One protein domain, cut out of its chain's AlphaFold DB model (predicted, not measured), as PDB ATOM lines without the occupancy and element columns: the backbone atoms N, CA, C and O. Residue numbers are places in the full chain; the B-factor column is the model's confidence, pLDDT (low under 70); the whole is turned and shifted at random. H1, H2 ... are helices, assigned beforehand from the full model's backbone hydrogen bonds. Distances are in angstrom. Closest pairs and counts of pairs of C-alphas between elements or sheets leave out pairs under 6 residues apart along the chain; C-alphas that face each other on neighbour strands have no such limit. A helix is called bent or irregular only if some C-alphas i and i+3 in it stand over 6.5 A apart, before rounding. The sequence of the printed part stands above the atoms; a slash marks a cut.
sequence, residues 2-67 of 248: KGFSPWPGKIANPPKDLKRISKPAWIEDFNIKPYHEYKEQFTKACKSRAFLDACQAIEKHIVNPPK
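What this domain is: This is residues 2 to 67 of the 248 residues of the protein "NAD_binding_2 domain-containing protein" of Daphnia pulex (UniProt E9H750). Little regular structure is here: a loose pair of helices, H2 and H1, folds back on itself through a tight link, and a long winding stretch, residues 2 to 34, makes much of the rest. Residues 15 to 23 stick out as a loop and residues 59 to 67, of which 59 to 63 belong to H2, as an arm. The 66 printed residues are all helix by class, H1 then H2, with 26 in named elements and no named strand. The whole is only just loose, close to compact, radius of gyration of the C-alphas 13.4 A, spanning 38 by 33 by 21 A.

Where its parts are: Find C-alpha 49 at (40.409, 29.785, -38.076); from there H2, residues 49 to 63, runs 21.2 A to C-alpha 63 at (53.027, 41.696, -25.972). H1, residues 35 to 45, begins at (45.892, 47.335, -36.774) and spans 14.3 A; it is irregular, C-alphas 37 and 40 being 7.5 A apart.

How they stand to each other: Look at Thr 43 and Leu 52: their C-alphas, the closest of H1 and H2, are 7.4 A apart, and the helices are close but not clearly touching. They run opposite ways at a shallow tilt of 20 degrees. Every O i to N i+4 pair is within hydrogen-bond range in H2, and 5 of 7 in H1.

The domain as a whole: The C-alphas of Asp 17 and Lys 44 are the two farthest apart, 38.5 A. The printed part has no cut. Check the B-factor column: pLDDT is under 70 at residues 15 to 23 and 64 to 67.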
ATOM      1  N   LYS A   2      43.772  43.191 -53.783       83.00
ATOM      2  CA  LYS A   2      42.517  43.176 -54.551       83.00
ATOM      3  C   LYS A   2      41.859  41.791 -54.466       83.00
ATOM      4  O   LYS A   2      42.494  40.798 -54.805       83.00
ATOM      5  N   GLY A   3      40.611  41.735 -53.999       84.38
ATOM      6  CA  GLY A   3      39.820  40.498 -53.910       84.38
ATOM      7  C   GLY A   3      40.036  39.635 -52.658       84.38
ATOM      8  O   GLY A   3      39.401  38.592 -52.550       84.38
ATOM      9  N   PHE A   4      40.878  40.052 -51.707       82.62
ATOM     10  CA  PHE A   4      41.074  39.349 -50.432       82.62
ATOM     11  C   PHE A   4      40.559  40.185 -49.258       82.62
ATOM     12  O   PHE A   4      40.660  41.414 -49.280       82.62
ATOM     13  N   SER A   5      40.044  39.524 -48.216       84.25
ATOM     14  CA  SER A   5      39.733  40.183 -46.944       84.25
ATOM     15  C   SER A   5      41.004  40.795 -46.332       84.25
ATOM     16  O   SER A   5      42.087  40.232 -46.519       84.25
ATOM     17  N   PRO A   6      40.901  41.924 -45.604       87.75
ATOM     18  CA  PRO A   6      42.027  42.499 -44.872       87.75
ATOM     19  C   PRO A   6      42.677  41.436 -43.991       87.75
ATOM     20  O   PRO A   6      41.981  40.767 -43.231       87.75
ATOM     21  N   TRP A   7      43.987  41.254 -44.138       87.56
ATOM     22  CA  TRP A   7      44.749  40.239 -43.420       87.56
ATOM     23  C   TRP A   7      45.784  40.925 -42.534       87.56
ATOM     24  O   TRP A   7      46.408  41.885 -42.992       87.56
ATOM     25  N   PRO A   8      45.970  40.478 -41.282       89.31
ATOM     26  CA  PRO A   8      46.892  41.141 -40.385       89.31
ATOM     27  C   PRO A   8      48.329  40.737 -40.772       89.31
ATOM     28  O   PRO A   8      48.599  39.582 -41.108       89.31
ATOM     29  N   GLY A   9      49.249  41.703 -40.801       87.38
ATOM     30  CA  GLY A   9      50.612  41.499 -41.293       87.38
ATOM     31  C   GLY A   9      51.589  42.562 -40.794       87.38
ATOM     32  O   GLY A   9      51.176  43.603 -40.292       87.38
ATOM     33  N   LYS A  10      52.889  42.278 -40.929       86.31
ATOM     34  CA  LYS A  10      53.989  43.184 -40.570       86.31
ATOM     35  C   LYS A  10      54.531  43.854 -41.829       86.31
ATOM     36  O   LYS A  10      54.781  43.179 -42.826       86.31
ATOM     37  N   ILE A  11      54.731  45.165 -41.763       86.00
ATOM     38  CA  ILE A  11      55.437  45.916 -42.802       86.00
ATOM     39  C   ILE A  11      56.934  45.671 -42.592       86.00
ATOM     40  O   ILE A  11      57.444  45.846 -41.485       86.00
ATOM     41  N   ALA A  12      57.620  45.210 -43.633       80.31
ATOM     42  CA  ALA A  12      59.055  44.960 -43.611       80.31
ATOM     43  C   ALA A  12      59.709  45.669 -44.794       80.31
ATOM     44  O   ALA A  12      59.186  45.625 -45.909       80.31
ATOM     45  N   ASN A  13      60.860  46.292 -44.551       80.38
ATOM     46  CA  ASN A  13      61.664  46.868 -45.620       80.38
ATOM     47  C   ASN A  13      62.281  45.738 -46.455       80.38
ATOM     48  O   ASN A  13      62.687  44.717 -45.887       80.38
ATOM     49  N   PRO A  14      62.349  45.883 -47.790       78.00
ATOM     50  CA  PRO A  14      62.926  44.854 -48.640       78.00
ATOM     51  C   PRO A  14      64.393  44.608 -48.236       78.00
ATOM     52  O   PRO A  14      65.170  45.565 -48.189       78.00
ATOM     53  N   PRO A  15      64.795  43.359 -47.922       68.31
ATOM     54  CA  PRO A  15      66.187  43.062 -47.609       68.31
ATOM     55  C   PRO A  15      67.057  43.270 -48.857       68.31
ATOM     56  O   PRO A  15      66.635  42.950 -49.970       68.31
ATOM     57  N   LYS A  16      68.280  43.788 -48.669       67.31
ATOM     58  CA  LYS A  16      69.268  43.975 -49.753       67.31
ATOM     59  C   LYS A  16      69.655  42.640 -50.409       67.31
ATOM     60  O   LYS A  16      69.926  42.607 -51.604       67.31
ATOM     61  N   ASP A  17      69.555  41.546 -49.651       65.38
ATOM     62  CA  ASP A  17      69.757  40.181 -50.127       65.38
ATOM     63  C   ASP A  17      68.432  39.411 -50.199       65.38
ATOM     64  O   ASP A  17      67.694  39.294 -49.220       65.38
ATOM     65  N   LEU A  18      68.150  38.839 -51.374       59.56
ATOM     66  CA  LEU A  18      66.934  38.094 -51.743       59.56
ATOM     67  C   LEU A  18      66.789  36.738 -51.013       59.56
ATOM     68  O   LEU A  18      66.451  35.720 -51.629       59.56
ATOM     69  N   LYS A  19      67.009  36.672 -49.693       63.94
ATOM     70  CA  LYS A  19      66.590  35.509 -48.905       63.94
ATOM     71  C   LYS A  19      65.068  35.479 -48.886       63.94
ATOM     72  O   LYS A  19      64.395  36.345 -48.336       63.94
ATOM     73  N   ARG A  20      64.537  34.467 -49.568       57.16
ATOM     74  CA  ARG A  20      63.116  34.256 -49.830       57.16
ATOM     75  C   ARG A  20      62.388  33.883 -48.532       57.16
ATOM     76  O   ARG A  20      62.084  32.718 -48.296       57.16
ATOM     77  N   ILE A  21      62.111  34.876 -47.694       63.03
ATOM     78  CA  ILE A  21      61.125  34.764 -46.619       63.03
ATOM     79  C   ILE A  21      59.752  34.590 -47.287       63.03
ATOM     80  O   ILE A  21      59.545  35.026 -48.423       63.03
ATOM     81  N   SER A  22      58.852  33.863 -46.622       59.16
ATOM     82  CA  SER A  22      57.486  33.561 -47.067       59.16
ATOM     83  C   SER A  22      56.866  34.688 -47.910       59.16
ATOM     84  O   SER A  22      56.697  35.802 -47.428       59.16
ATOM     85  N   LYS A  23      56.591  34.376 -49.185       67.69
ATOM     86  CA  LYS A  23      55.906  35.171 -50.229       67.69
ATOM     87  C   LYS A  23      55.633  36.652 -49.861       67.69
ATOM     88  O   LYS A  23      54.514  36.957 -49.444       67.69
ATOM     89  N   PRO A  24      56.590  37.577 -50.066       74.50
ATOM     90  CA  PRO A  24      56.329  39.003 -49.892       74.50
ATOM     91  C   PRO A  24      55.271  39.471 -50.900       74.50
ATOM     92  O   PRO A  24      55.293  39.079 -52.069       74.50
ATOM     93  N   ALA A  25      54.340  40.302 -50.438       79.31
ATOM     94  CA  ALA A  25      53.335  40.945 -51.273       79.31
ATOM     95  C   ALA A  25      53.554  42.457 -51.233       79.31
ATOM     96  O   ALA A  25      53.603  43.048 -50.158       79.31
ATOM     97  N   TRP A  26      53.657  43.073 -52.407       83.62
ATOM     98  CA  TRP A  26      53.666  44.525 -52.535       83.62
ATOM     99  C   TRP A  26      52.232  45.034 -52.375       83.62
ATOM    100  O   TRP A  26      51.322  44.576 -53.072       83.62
ATOM    101  N   ILE A  27      52.017  45.928 -51.412       87.31
ATOM    102  CA  ILE A  27      50.714  46.512 -51.093       87.31
ATOM    103  C   ILE A  27      50.887  48.027 -51.144       87.31
ATOM    104  O   ILE A  27      51.818  48.553 -50.550       87.31
ATOM    105  N   GLU A  28      50.006  48.708 -51.872       86.81
ATOM    106  CA  GLU A  28      49.955  50.172 -51.900       86.81
ATOM    107  C   GLU A  28      49.538  50.731 -50.535       86.81
ATOM    108  O   GLU A  28      48.643  50.173 -49.894       86.81
ATOM    109  N   ASP A  29      50.106  51.872 -50.144       84.75
ATOM    110  CA  ASP A  29      49.882  52.502 -48.835       84.75
ATOM    111  C   ASP A  29      48.400  52.775 -48.540       84.75
ATOM    112  O   ASP A  29      47.941  52.595 -47.413       84.75
ATOM    113  N   PHE A  30      47.607  53.099 -49.566       86.25
ATOM    114  CA  PHE A  30      46.161  53.317 -49.433       86.25
ATOM    115  C   PHE A  30      45.392  52.072 -48.952       86.25
ATOM    116  O   PHE A  30      44.318  52.169 -48.358       86.25
ATOM    117  N   ASN A  31      45.931  50.879 -49.205       85.00
ATOM    118  CA  ASN A  31      45.313  49.612 -48.828       85.00
ATOM    119  C   ASN A  31      45.787  49.094 -47.459       85.00
ATOM    120  O   ASN A  31      45.422  47.977 -47.076       85.00
ATOM    121  N   ILE A  32      46.587  49.877 -46.729       86.44
ATOM    122  CA  ILE A  32      47.084  49.567 -45.388       86.44
ATOM    123  C   ILE A  32      46.202  50.285 -44.361       86.44
ATOM    124  O   ILE A  32      45.838  51.445 -44.530       86.44
ATOM    125  N   LYS A  33      45.827  49.583 -43.286       86.56
ATOM    126  CA  LYS A  33      45.029  50.144 -42.187       86.56
ATOM    127  C   LYS A  33      45.728  49.920 -40.846       86.56
ATOM    128  O   LYS A  33      46.258  48.822 -40.650       86.56
ATOM    129  N   PRO A  34      45.693  50.894 -39.914       88.12
ATOM    130  CA  PRO A  34      46.211  50.711 -38.561       88.12
ATOM    131  C   PRO A  34      45.565  49.506 -37.867       88.12
ATOM    132  O   PRO A  34      44.341  49.393 -37.787       88.12
ATOM    133  N   TYR A  35      46.386  48.586 -37.357       82.31
ATOM    134  CA  TYR A  35      45.892  47.335 -36.774       82.31
ATOM    135  C   TYR A  35      45.024  47.568 -35.527       82.31
ATOM    136  O   TYR A  35      43.964  46.960 -35.395       82.31
ATOM    137  N   HIS A  36      45.436  48.474 -34.634       80.12
ATOM    138  CA  HIS A  36      44.777  48.697 -33.342       80.12
ATOM    139  C   HIS A  36      43.333  49.192 -33.466       80.12
ATOM    140  O   HIS A  36      42.470  48.730 -32.723       80.12
ATOM    141  N   GLU A  37      43.067  50.085 -34.418       84.19
ATOM    142  CA  GLU A  37      41.758  50.724 -34.600       84.19
ATOM    143  C   GLU A  37      40.744  49.783 -35.254       84.19
ATOM    144  O   GLU A  37      39.569  49.756 -34.893       84.19
ATOM    145  N   TYR A  38      41.201  48.958 -36.199       79.69
ATOM    146  CA  TYR A  38      40.314  48.153 -37.031       79.69
ATOM    147  C   TYR A  38      40.282  46.664 -36.660       79.69
ATOM    148  O   TYR A  38      39.522  45.904 -37.273       79.69
ATOM    149  N   LYS A  39      41.046  46.226 -35.645       78.88
ATOM    150  CA  LYS A  39      41.094  44.813 -35.227       78.88
ATOM    151  C   LYS A  39      39.705  44.253 -34.940       78.88
ATOM    152  O   LYS A  39      39.363  43.184 -35.430       78.88
ATOM    153  N   GLU A  40      38.869  44.992 -34.214       79.69
ATOM    154  CA  GLU A  40      37.549  44.507 -33.808       79.69
ATOM    155  C   GLU A  40      36.557  44.474 -34.968       79.69
ATOM    156  O   GLU A  40      35.680  43.612 -35.019       79.69
ATOM    157  N   GLN A  41      36.694  45.393 -35.924       82.12
ATOM    158  CA  GLN A  41      35.860  45.403 -37.120       82.12
ATOM    159  C   GLN A  41      36.183  44.196 -38.011       82.12
ATOM    160  O   GLN A  41      35.273  43.543 -38.529       82.12
ATOM    161  N   PHE A  42      37.466  43.852 -38.150       79.81
ATOM    162  CA  PHE A  42      37.899  42.745 -39.000       79.81
ATOM    163  C   PHE A  42      37.764  41.369 -38.346       79.81
ATOM    164  O   PHE A  42      37.429  40.423 -39.054       79.81
ATOM    165  N   THR A  43      37.898  41.239 -37.024       79.81
ATOM    166  CA  THR A  43      37.584  39.982 -36.313       79.81
ATOM    167  C   THR A  43      36.091  39.661 -36.333       79.81
ATOM    168  O   THR A  43      35.708  38.492 -36.404       79.81
ATOM    169  N   LYS A  44      35.224  40.682 -36.356       81.56
ATOM    170  CA  LYS A  44      33.776  40.504 -36.550       81.56
ATOM    171  C   LYS A  44      33.434  40.103 -37.988       81.56
ATOM    172  O   LYS A  44      32.567  39.249 -38.182       81.56
ATOM    173  N   ALA A  45      34.116  40.687 -38.976       78.88
ATOM    174  CA  ALA A  45      33.880  40.430 -40.398       78.88
ATOM    175  C   ALA A  45      34.501  39.113 -40.906       78.88
ATOM    176  O   ALA A  45      33.933  38.473 -41.790       78.88
ATOM    177  N   CYS A  46      35.640  38.681 -40.355       76.88
ATOM    178  CA  CYS A  46      36.347  37.470 -40.766       76.88
ATOM    179  C   CYS A  46      36.567  36.532 -39.571       76.88
ATOM    180  O   CYS A  46      37.402  36.774 -38.708       76.88
ATOM    181  N   LYS A  47      35.821  35.421 -39.537       82.12
ATOM    182  CA  LYS A  47      35.848  34.425 -38.442       82.12
ATOM    183  C   LYS A  47      36.603  33.147 -38.818       82.12
ATOM    184  O   LYS A  47      36.378  32.086 -38.241       82.12
ATOM    185  N   SER A  48      37.461  33.221 -39.836       86.25
ATOM    186  CA  SER A  48      38.236  32.064 -40.285       86.25
ATOM    187  C   SER A  48      39.246  31.641 -39.218       86.25
ATOM    188  O   SER A  48      39.878  32.483 -38.579       86.25
ATOM    189  N   ARG A  49      39.453  30.328 -39.054       85.81
ATOM    190  CA  ARG A  49      40.409  29.785 -38.076       85.81
ATOM    191  C   ARG A  49      41.834  30.290 -38.315       85.81
ATOM    192  O   ARG A  49      42.513  30.634 -37.357       85.81
ATOM    193  N   ALA A  50      42.246  30.384 -39.579       86.94
ATOM    194  CA  ALA A  50      43.558  30.906 -39.966       86.94
ATOM    195  C   ALA A  50      43.708  32.409 -39.676       86.94
ATOM    196  O   ALA A  50      44.803  32.876 -39.386       86.94
ATOM    197  N   PHE A  51      42.607  33.164 -39.736       86.56
ATOM    198  CA  PHE A  51      42.607  34.596 -39.443       86.56
ATOM    199  C   PHE A  51      42.759  34.850 -37.939       86.56
ATOM    200  O   PHE A  51      43.573  35.671 -37.536       86.56
ATOM    201  N   LEU A  52      42.032  34.093 -37.109       87.44
ATOM    202  CA  LEU A  52      42.154  34.163 -35.648       87.44
ATOM    203  C   LEU A  52      43.565  33.796 -35.171       87.44
ATOM    204  O   LEU A  52      44.105  34.478 -34.306       87.44
ATOM    205  N   ASP A  53      44.164  32.755 -35.754       90.88
ATOM    206  CA  ASP A  53      45.545  32.350 -35.464       90.88
ATOM    207  C   ASP A  53      46.549  33.455 -35.839       90.88
ATOM    208  O   ASP A  53      47.415  33.814 -35.043       90.88
ATOM    209  N   ALA A  54      46.365  34.091 -37.003       88.81
ATOM    210  CA  ALA A  54      47.185  35.225 -37.428       88.81
ATOM    211  C   ALA A  54      47.024  36.461 -36.517       88.81
ATOM    212  O   ALA A  54      48.022  37.088 -36.157       88.81
ATOM    213  N   CYS A  55      45.799  36.798 -36.097       86.12
ATOM    214  CA  CYS A  55      45.546  37.863 -35.116       86.12
ATOM    215  C   CYS A  55      46.228  37.567 -33.775       86.12
ATOM    216  O   CYS A  55      46.915  38.429 -33.229       86.12
ATOM    217  N   GLN A  56      46.100  36.333 -33.277       88.88
ATOM    218  CA  GLN A  56      46.728  35.911 -32.028       88.88
ATOM    219  C   GLN A  56      48.263  35.943 -32.121       88.88
ATOM    220  O   GLN A  56      48.930  36.313 -31.157       88.88
ATOM    221  N   ALA A  57      48.842  35.570 -33.268       88.50
ATOM    222  CA  ALA A  57      50.283  35.641 -33.501       88.50
ATOM    223  C   ALA A  57      50.808  37.085 -33.434       88.50
ATOM    224  O   ALA A  57      51.857  37.330 -32.839       88.50
ATOM    225  N   ILE A  58      50.061  38.045 -33.983       85.38
ATOM    226  CA  ILE A  58      50.423  39.466 -33.930       85.38
ATOM    227  C   ILE A  58      50.279  40.025 -32.517       85.38
ATOM    228  O   ILE A  58      51.172  40.727 -32.057       85.38
ATOM    229  N   GLU A  59      49.224  39.667 -31.784       85.38
ATOM    230  CA  GLU A  59      49.075  40.064 -30.378       85.38
ATOM    231  C   GLU A  59      50.207  39.514 -29.502       85.38
ATOM    232  O   GLU A  59      50.772  40.251 -28.696       85.38
ATOM    233  N   LYS A  60      50.614  38.256 -29.711       85.81
ATOM    234  CA  LYS A  60      51.783  37.669 -29.036       85.81
ATOM    235  C   LYS A  60      53.078  38.416 -29.364       85.81
ATOM    236  O   LYS A  60      53.879  38.620 -28.461       85.81
ATOM    237  N   HIS A  61      53.266  38.838 -30.617       80.75
ATOM    238  CA  HIS A  61      54.435  39.615 -31.046       80.75
ATOM    239  C   HIS A  61      54.429  41.052 -30.492       80.75
ATOM    240  O   HIS A  61      55.490  41.635 -30.292       80.75
ATOM    241  N   ILE A  62      53.256  41.648 -30.253       80.50
ATOM    242  CA  ILE A  62      53.146  42.976 -29.626       80.50
ATOM    243  C   ILE A  62      53.429  42.889 -28.117       80.50
ATOM    244  O   ILE A  62      54.117  43.749 -27.579       80.50
ATOM    245  N   VAL A  63      52.903  41.863 -27.435       79.00
ATOM    246  CA  VAL A  63      53.027  41.696 -25.972       79.00
ATOM    247  C   VAL A  63      54.413  41.197 -25.559       79.00
ATOM    248  O   VAL A  63      54.954  41.662 -24.563       79.00
ATOM    249  N   ASN A  64      54.997  40.277 -26.327       69.94
ATOM    250  CA  ASN A  64      56.364  39.810 -26.141       69.94
ATOM    251  C   ASN A  64      57.179  40.237 -27.364       69.94
ATOM    252  O   ASN A  64      57.279  39.439 -28.297       69.94
ATOM    253  N   PRO A  65      57.755  41.453 -27.406       61.81
ATOM    254  CA  PRO A  65      58.827  41.721 -28.349       61.81
ATOM    255  C   PRO A  65      60.003  40.825 -27.933       61.81
ATOM    256  O   PRO A  65      60.581  41.044 -26.864       61.81
ATOM    257  N   PRO A  66      60.354  39.769 -28.688       53.56
ATOM    258  CA  PRO A  66      61.593  39.067 -28.422       53.56
ATOM    259  C   PRO A  66      62.710  40.091 -28.622       53.56
ATOM    260  O   PRO A  66      62.707  40.827 -29.609       53.56
ATOM    261  N   LYS A  67      63.653  40.151 -27.682       50.03
ATOM    262  CA  LYS A  67      64.954  40.778 -27.911       50.03
ATOM    263  C   LYS A  67      65.686  39.959 -28.982       50.03
ATOM    264  O   LYS A  67      66.500  39.108 -28.659       50.03
TER     265      LYS A  67